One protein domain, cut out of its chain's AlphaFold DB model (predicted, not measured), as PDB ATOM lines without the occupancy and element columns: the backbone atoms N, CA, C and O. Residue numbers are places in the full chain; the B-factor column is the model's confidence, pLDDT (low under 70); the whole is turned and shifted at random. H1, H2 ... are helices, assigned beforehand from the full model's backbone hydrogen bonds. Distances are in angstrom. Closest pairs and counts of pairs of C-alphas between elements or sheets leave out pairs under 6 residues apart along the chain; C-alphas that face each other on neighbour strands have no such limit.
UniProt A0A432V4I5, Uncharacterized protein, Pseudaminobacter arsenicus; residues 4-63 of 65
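Overview. This is residues 4 to 63 of the 65 residues of an uncharacterized protein of Pseudaminobacter arsenicus (UniProt A0A432V4I5). The model is an open hook of three helices with an empty middle: the longest helix, H3, makes one arm, H1 and H2 joined at a corner make the other, and a long link, residues 32 to 42, swings round between the arms. H3 folds back from this link, running nearly opposite to H2, and no helix touches another. The printed part has 60 residues with three named helices, H1, H2 and H3 along the chain, and no named strand; the class is all helix. The whole is only just extended, close to loose, with a radius of gyration of the C-alphas of 15.8 A, and elongated, with spans of 48 by 31 by 19 A.

Arrangement. H3, residues 43 to 61, is apart from H2, residues 23 to 31. H3 is also apart from H1, residues 4 to 20. H1 and H2 are close but not clearly touching, with 2 pairs of C-alphas within 8 A; the closest C-alphas, those of Ser 20 and Lys 26, are 7.3 A apart. Their lines stand at a steep tilt of 67 degrees, only just short of about perpendicular, and they run the same way. In H1, H2 and H3 every O i to N i+4 pair is within hydrogen-bond range.

Along the chain. H3 runs 27.3 A from C-alpha 43 at (12.241, 4.020, -21.765) to C-alpha 61 at (19.796, 2.733, 4.445). H2 measures 12.1 A from first to last C-alpha. H1 measures 24.2 A and begins with C-alpha 4 at (52.362, -6.933, 0.214).

Size, cuts and confidence. The two C-alphas farthest apart, those of Arg 4 and Gln 40, are 48.3 A from each other. The printed part has no cut. The link from H1 to H2 is tight, with 2 residues, and that from H2 to H3 is long, with 11. Mean pLDDT of the printed part is 76.1; residues 36 to 40 and 59 to 63 are under 70.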
ATOM      1  N   ARG A   4      52.082  -8.315   0.634       71.06
ATOM      2  CA  ARG A   4      52.362  -6.933   0.214       71.06
ATOM      3  C   ARG A   4      51.543  -6.509  -1.011       71.06
ATOM      4  O   ARG A   4      50.998  -5.413  -1.012       71.06
ATOM      5  N   ASN A   5      51.383  -7.392  -1.999       73.38
ATOM      6  CA  ASN A   5      50.612  -7.094  -3.212       73.38
ATOM      7  C   ASN A   5      49.117  -6.928  -2.916       73.38
ATOM      8  O   ASN A   5      48.477  -6.104  -3.553       73.38
ATOM      9  N   GLN A   6      48.577  -7.651  -1.926       70.81
ATOM     10  CA  GLN A   6      47.174  -7.514  -1.510       70.81
ATOM     11  C   GLN A   6      46.886  -6.175  -0.814       70.81
ATOM     12  O   GLN A   6      45.817  -5.595  -0.990       70.81
ATOM     13  N   ILE A   7      47.843  -5.670  -0.030       72.31
ATOM     14  CA  ILE A   7      47.721  -4.366   0.639       72.31
ATOM     15  C   ILE A   7      47.774  -3.241  -0.399       72.31
ATOM     16  O   ILE A   7      46.935  -2.346  -0.373       72.31
ATOM     17  N   VAL A   8      48.706  -3.329  -1.354       78.25
ATOM     18  CA  VAL A   8      48.829  -2.359  -2.454       78.25
ATOM     19  C   VAL A   8      47.579  -2.364  -3.336       78.25
ATOM     20  O   VAL A   8      47.054  -1.298  -3.645       78.25
ATOM     21  N   SER A   9      47.044  -3.537  -3.688       78.88
ATOM     22  CA  SER A   9      45.823  -3.621  -4.500       78.88
ATOM     23  C   SER A   9      44.601  -3.052  -3.787       78.88
ATOM     24  O   SER A   9      43.756  -2.432  -4.426       78.88
ATOM     25  N   ARG A  10      44.501  -3.237  -2.464       83.81
ATOM     26  CA  ARG A  10      43.382  -2.709  -1.679       83.81
ATOM     27  C   ARG A  10      43.455  -1.188  -1.555       83.81
ATOM     28  O   ARG A  10      42.467  -0.525  -1.828       83.81
ATOM     29  N   ALA A  11      44.633  -0.651  -1.242       84.19
ATOM     30  CA  ALA A  11      44.847   0.793  -1.178       84.19
ATOM     31  C   ALA A  11      44.583   1.477  -2.530       84.19
ATOM     32  O   ALA A  11      43.978   2.544  -2.576       84.19
ATOM     33  N   LEU A  12      44.982   0.841  -3.637       86.25
ATOM     34  CA  LEU A  12      44.682   1.337  -4.977       86.25
ATOM     35  C   LEU A  12      43.177   1.311  -5.268       86.25
ATOM     36  O   LEU A  12      42.651   2.284  -5.790       86.25
ATOM     37  N   ALA A  13      42.477   0.226  -4.925       84.56
ATOM     38  CA  ALA A  13      41.031   0.134  -5.116       84.56
ATOM     39  C   ALA A  13      40.275   1.206  -4.311       84.56
ATOM     40  O   ALA A  13      39.344   1.823  -4.832       84.56
ATOM     41  N   ASP A  14      40.705   1.460  -3.074       86.56
ATOM     42  CA  ASP A  14      40.121   2.485  -2.211       86.56
ATOM     43  C   ASP A  14      40.371   3.900  -2.765       86.56
ATOM     44  O   ASP A  14      39.456   4.723  -2.796       86.56
ATOM     45  N   GLU A  15      41.571   4.178  -3.283       83.00
ATOM     46  CA  GLU A  15      41.880   5.475  -3.898       83.00
ATOM     47  C   GLU A  15      41.161   5.664  -5.241       83.00
ATOM     48  O   GLU A  15      40.621   6.738  -5.501       83.00
ATOM     49  N   VAL A  16      41.059   4.621  -6.070       80.88
ATOM     50  CA  VAL A  16      40.270   4.657  -7.314       80.88
ATOM     51  C   VAL A  16      38.808   4.951  -7.004       80.88
ATOM     52  O   VAL A  16      38.191   5.774  -7.683       80.88
ATOM     53  N   ARG A  17      38.247   4.334  -5.960       78.19
ATOM     54  CA  ARG A  17      36.887   4.620  -5.507       78.19
ATOM     55  C   ARG A  17      36.743   6.073  -5.054       78.19
ATOM     56  O   ARG A  17      35.844   6.764  -5.524       78.19
ATOM     57  N   ARG A  18      37.654   6.556  -4.208       80.00
ATOM     58  CA  ARG A  18      37.666   7.947  -3.733       80.00
ATOM     59  C   ARG A  18      37.741   8.947  -4.890       80.00
ATOM     60  O   ARG A  18      37.022   9.939  -4.879       80.00
ATOM     61  N   GLN A  19      38.576   8.677  -5.893       78.44
ATOM     62  CA  GLN A  19      38.723   9.521  -7.082       78.44
ATOM     63  C   GLN A  19      37.504   9.447  -8.008       78.44
ATOM     64  O   GLN A  19      37.093  10.468  -8.556       78.44
ATOM     65  N   SER A  20      36.878   8.271  -8.117       70.12
ATOM     66  CA  SER A  20      35.609   8.055  -8.833       70.12
ATOM     67  C   SER A  20      34.452   8.850  -8.224       70.12
ATOM     68  O   SER A  20      33.551   9.303  -8.929       70.12
ATOM     69  N   GLU A  21      34.497   9.069  -6.912       75.94
ATOM     70  CA  GLU A  21      33.502   9.843  -6.176       75.94
ATOM     71  C   GLU A  21      33.739  11.367  -6.255       75.94
ATOM     72  O   GLU A  21      32.857  12.129  -5.852       75.94
ATOM     73  N   LEU A  22      34.858  11.835  -6.833       84.06
ATOM     74  CA  LEU A  22      35.141  13.264  -7.004       84.06
ATOM     75  C   LEU A  22      34.184  13.909  -8.009       84.06
ATOM     76  O   LEU A  22      34.085  13.513  -9.172       84.06
ATOM     77  N   GLU A  23      33.548  14.999  -7.589       76.19
ATOM     78  CA  GLU A  23      32.586  15.739  -8.411       76.19
ATOM     79  C   GLU A  23      33.182  16.269  -9.724       76.19
ATOM     80  O   GLU A  23      32.484  16.351 -10.731       76.19
ATOM     81  N   GLN A  24      34.482  16.579  -9.758       76.19
ATOM     82  CA  GLN A  24      35.178  16.960 -10.993       76.19
ATOM     83  C   GLN A  24      35.251  15.820 -12.006       76.19
ATOM     84  O   GLN A  24      34.999  16.055 -13.186       76.19
ATOM     85  N   LEU A  25      35.524  14.593 -11.561       79.88
ATOM     86  CA  LEU A  25      35.548  13.438 -12.453       79.88
ATOM     87  C   LEU A  25      34.134  13.092 -12.928       79.88
ATOM     88  O   LEU A  25      33.939  12.844 -14.111       79.88
ATOM     89  N   LYS A  26      33.124  13.185 -12.052       80.31
ATOM     90  CA  LYS A  26      31.714  13.021 -12.448       80.31
ATOM     91  C   LYS A  26      31.287  14.052 -13.495       80.31
ATOM     92  O   LYS A  26      30.632  13.694 -14.471       80.31
ATOM     93  N   ARG A  27      31.656  15.328 -13.319       78.19
ATOM     94  CA  ARG A  27      31.399  16.395 -14.305       78.19
ATOM     95  C   ARG A  27      32.123  16.130 -15.622       78.19
ATOM     96  O   ARG A  27      31.513  16.281 -16.675       78.19
ATOM     97  N   PHE A  28      33.379  15.694 -15.562       80.25
ATOM     98  CA  PHE A  28      34.156  15.330 -16.742       80.25
ATOM     99  C   PHE A  28      33.519  14.159 -17.499       80.25
ATOM    100  O   PHE A  28      33.261  14.288 -18.691       80.25
ATOM    101  N   VAL A  29      33.162  13.065 -16.820       81.31
ATOM    102  CA  VAL A  29      32.493  11.911 -17.443       81.31
ATOM    103  C   VAL A  29      31.164  12.325 -18.072       81.31
ATOM    104  O   VAL A  29      30.937  12.017 -19.232       81.31
ATOM    105  N   ARG A  30      30.324  13.100 -17.373       76.75
ATOM    106  CA  ARG A  30      29.056  13.620 -17.925       76.75
ATOM    107  C   ARG A  30      29.244  14.561 -19.118       76.75
ATOM    108  O   ARG A  30      28.326  14.718 -19.912       76.75
ATOM    109  N   SER A  31      30.411  15.194 -19.250       78.88
ATOM    110  CA  SER A  31      30.736  16.030 -20.411       78.88
ATOM    111  C   SER A  31      31.089  15.212 -21.657       78.88
ATOM    112  O   SER A  31      31.002  15.737 -22.765       78.88
ATOM    113  N   LEU A  32      31.446  13.932 -21.500       84.62
ATOM    114  CA  LEU A  32      31.796  13.067 -22.621       84.62
ATOM    115  C   LEU A  32      30.545  12.696 -23.434       84.62
ATOM    116  O   LEU A  32      29.554  12.266 -22.844       84.62
ATOM    117  N   PRO A  33      30.596  12.743 -24.779       74.19
ATOM    118  CA  PRO A  33      29.439  12.468 -25.636       74.19
ATOM    119  C   PRO A  33      28.766  11.110 -25.397       74.19
ATOM    120  O   PRO A  33      27.551  11.010 -25.478       74.19
ATOM    121  N   ALA A  34      29.538  10.073 -25.059       75.94
ATOM    122  CA  ALA A  34      29.014   8.728 -24.794       75.94
ATOM    123  C   ALA A  34      28.216   8.609 -23.479       75.94
ATOM    124  O   ALA A  34      27.519   7.620 -23.273       75.94
ATOM    125  N   PHE A  35      28.348   9.591 -22.587       70.19
ATOM    126  CA  PHE A  35      27.708   9.634 -21.268       70.19
ATOM    127  C   PHE A  35      26.825  10.874 -21.088       70.19
ATOM    128  O   PHE A  35      26.247  11.071 -20.017       70.19
ATOM    129  N   GLN A  36      26.723  11.712 -22.121       67.62
ATOM    130  CA  GLN A  36      25.674  12.712 -22.204       67.62
ATOM    131  C   GLN A  36      24.338  11.960 -22.196       67.62
ATOM    132  O   GLN A  36      24.198  10.973 -22.924       67.62
ATOM    133  N   PRO A  37      23.365  12.372 -21.368       62.44
ATOM    134  CA  PRO A  37      22.034  11.805 -21.449       62.44
ATOM    135  C   PRO A  37      21.497  12.096 -22.849       62.44
ATOM    136  O   PRO A  37      21.299  13.253 -23.217       62.44
ATOM    137  N   ASP A  38      21.324  11.041 -23.643       63.28
ATOM    138  CA  ASP A  38      20.646  11.135 -24.927       63.28
ATOM    139  C   ASP A  38      19.271  11.773 -24.669       63.28
ATOM    140  O   ASP A  38      18.531  11.348 -23.777       63.28
ATOM    141  N   ALA A  39      18.911  12.821 -25.409       64.00
ATOM    142  CA  ALA A  39      17.594  13.444 -25.263       64.00
ATOM    143  C   ALA A  39      16.456  12.436 -25.537       64.00
ATOM    144  O   ALA A  39      15.306  12.683 -25.179       64.00
ATOM    145  N   GLN A  40      16.785  11.292 -26.149       68.00
ATOM    146  CA  GLN A  40      15.901  10.175 -26.450       68.00
ATOM    147  C   GLN A  40      16.381   8.874 -25.781       68.00
ATOM    148  O   GLN A  40      16.413   7.830 -26.432       68.00
ATOM    149  N   ILE A  41      16.761   8.888 -24.492       70.19
ATOM    150  CA  ILE A  41      17.022   7.633 -23.759       70.19
ATOM    151  C   ILE A  41      15.795   6.712 -23.907       70.19
ATOM    152  O   ILE A  41      14.700   7.077 -23.468       70.19
ATOM    153  N   PRO A  42      15.944   5.504 -24.493       80.12
ATOM    154  CA  PRO A  42      14.827   4.577 -24.611       80.12
ATOM    155  C   PRO A  42      14.237   4.252 -23.228       80.12
ATOM    156  O   PRO A  42      15.015   3.978 -22.310       80.12
ATOM    157  N   PRO A  43      12.899   4.179 -23.070       77.12
ATOM    158  CA  PRO A  43      12.241   4.020 -21.765       77.12
ATOM    159  C   PRO A  43      12.802   2.881 -20.900       77.12
ATOM    160  O   PRO A  43      12.968   3.031 -19.695       77.12
ATOM    161  N   ARG A  44      13.221   1.773 -21.529       81.06
ATOM    162  CA  ARG A  44      13.848   0.626 -20.848       81.06
ATOM    163  C   ARG A  44      15.092   0.981 -20.025       81.06
ATOM    164  O   ARG A  44      15.378   0.314 -19.038       81.06
ATOM    165  N   PHE A  45      15.869   1.973 -20.458       80.00
ATOM    166  CA  PHE A  45      17.083   2.390 -19.759       80.00
ATOM    167  C   PHE A  45      16.757   3.311 -18.585       80.00
ATOM    168  O   PHE A  45      17.430   3.221 -17.566       80.00
ATOM    169  N   VAL A  46      15.703   4.128 -18.691       79.06
ATOM    170  CA  VAL A  46      15.183   4.920 -17.567       79.06
ATOM    171  C   VAL A  46      14.706   3.992 -16.451       79.06
ATOM    172  O   VAL A  46      15.121   4.160 -15.308       79.06
ATOM    173  N   ASP A  47      13.938   2.954 -16.792       81.88
ATOM    174  CA  ASP A  47      13.484   1.949 -15.822       81.88
ATOM    175  C   ASP A  47      14.657   1.217 -15.155       81.88
ATOM    176  O   ASP A  47      14.641   0.952 -13.953       81.88
ATOM    177  N   LEU A  48      15.694   0.880 -15.930       86.06
ATOM    178  CA  LEU A  48      16.878   0.210 -15.400       86.06
ATOM    179  C   LEU A  48      17.663   1.120 -14.443       86.06
ATOM    180  O   LEU A  48      18.070   0.664 -13.377       86.06
ATOM    181  N   LEU A  49      17.859   2.389 -14.809       84.75
ATOM    182  CA  LEU A  49      18.530   3.380 -13.966       84.75
ATOM    183  C   LEU A  49      17.739   3.636 -12.678       84.75
ATOM    184  O   LEU A  49      18.331   3.620 -11.604       84.75
ATOM    185  N   GLY A  50      16.408   3.740 -12.759       85.50
ATOM    186  CA  GLY A  50      15.544   3.863 -11.582       85.50
ATOM    187  C   GLY A  50      15.694   2.686 -10.612       85.50
ATOM    188  O   GLY A  50      15.846   2.887  -9.411       85.50
ATOM    189  N   ARG A  51      15.770   1.449 -11.124       88.06
ATOM    190  CA  ARG A  51      16.024   0.256 -10.290       88.06
ATOM    191  C   ARG A  51      17.398   0.274  -9.619       88.06
ATOM    192  O   ARG A  51      17.541  -0.252  -8.516       88.06
ATOM    193  N   ILE A  52      18.410   0.837 -10.281       85.19
ATOM    194  CA  ILE A  52      19.752   0.994  -9.705       85.19
ATOM    195  C   ILE A  52      19.710   2.026  -8.573       85.19
ATOM    196  O   ILE A  52      20.176   1.719  -7.477       85.19
ATOM    197  N   ASP A  53      19.085   3.184  -8.791       77.19
ATOM    198  CA  ASP A  53      18.938   4.231  -7.772       77.19
ATOM    199  C   ASP A  53      18.162   3.728  -6.541       77.19
ATOM    200  O   ASP A  53      18.557   3.976  -5.398       77.19
ATOM    201  N   GLU A  54      17.084   2.968  -6.748       80.56
ATOM    202  CA  GLU A  54      16.321   2.325  -5.671       80.56
ATOM    203  C   GLU A  54      17.176   1.327  -4.877       80.56
ATOM    204  O   GLU A  54      17.152   1.321  -3.640       80.56
ATOM    205  N   ALA A  55      17.964   0.496  -5.564       81.50
ATOM    206  CA  ALA A  55      18.860  -0.460  -4.922       81.50
ATOM    207  C   ALA A  55      19.978   0.242  -4.129       81.50
ATOM    208  O   ALA A  55      20.314  -0.183  -3.016       81.50
ATOM    209  N   GLU A  56      20.527   1.341  -4.654       71.00
ATOM    210  CA  GLU A  56      21.518   2.156  -3.953       71.00
ATOM    211  C   GLU A  56      20.933   2.774  -2.680       71.00
ATOM    212  O   GLU A  56      21.540   2.644  -1.612       71.00
ATOM    213  N   GLN A  57      19.727   3.344  -2.740       76.12
ATOM    214  CA  GLN A  57      19.036   3.902  -1.571       76.12
ATOM    215  C   GLN A  57      18.758   2.840  -0.494       76.12
ATOM    216  O   GLN A  57      19.005   3.073   0.695       76.12
ATOM    217  N   GLN A  58      18.330   1.639  -0.895       77.00
ATOM    218  CA  GLN A  58      18.118   0.512   0.021       77.00
ATOM    219  C   GLN A  58      19.431   0.021   0.655       77.00
ATOM    220  O   GLN A  58      19.464  -0.360   1.829       77.00
ATOM    221  N   SER A  59      20.539   0.053  -0.091       68.50
ATOM    222  CA  SER A  59      21.864  -0.331   0.412       68.50
ATOM    223  C   SER A  59      22.489   0.728   1.334       68.50
ATOM    224  O   SER A  59      23.153   0.380   2.315       68.50
ATOM    225  N   GLY A  60      22.236   2.013   1.069       57.81
ATOM    226  CA  GLY A  60      22.659   3.140   1.900       57.81
ATOM    227  C   GLY A  60      21.900   3.215   3.226       57.81
ATOM    228  O   GLY A  60      22.498   3.536   4.254       57.81
ATOM    229  N   SER A  61      20.619   2.829   3.231       53.66
ATOM    230  CA  SER A  61      19.796   2.733   4.445       53.66
ATOM    231  C   SER A  61      20.339   1.695   5.442       53.66
ATOM    232  O   SER A  61      20.398   1.969   6.636       53.66
ATOM    233  N   ARG A  62      20.878   0.560   4.969       52.66
ATOM    234  CA  ARG A  62      21.501  -0.467   5.835       52.66
ATOM    235  C   ARG A  62      22.841  -0.071   6.458       52.66
ATOM    236  O   ARG A  62      23.328  -0.781   7.328       52.66
ATOM    237  N   ARG A  63      23.469   1.018   6.006       53.44
ATOM    238  CA  ARG A  63      24.748   1.511   6.553       53.44
ATOM    239  C   ARG A  63      24.579   2.594   7.619       53.44
ATOM    240  O   ARG A  63      25.568   2.992   8.227       53.44
TER     241      ARG A  63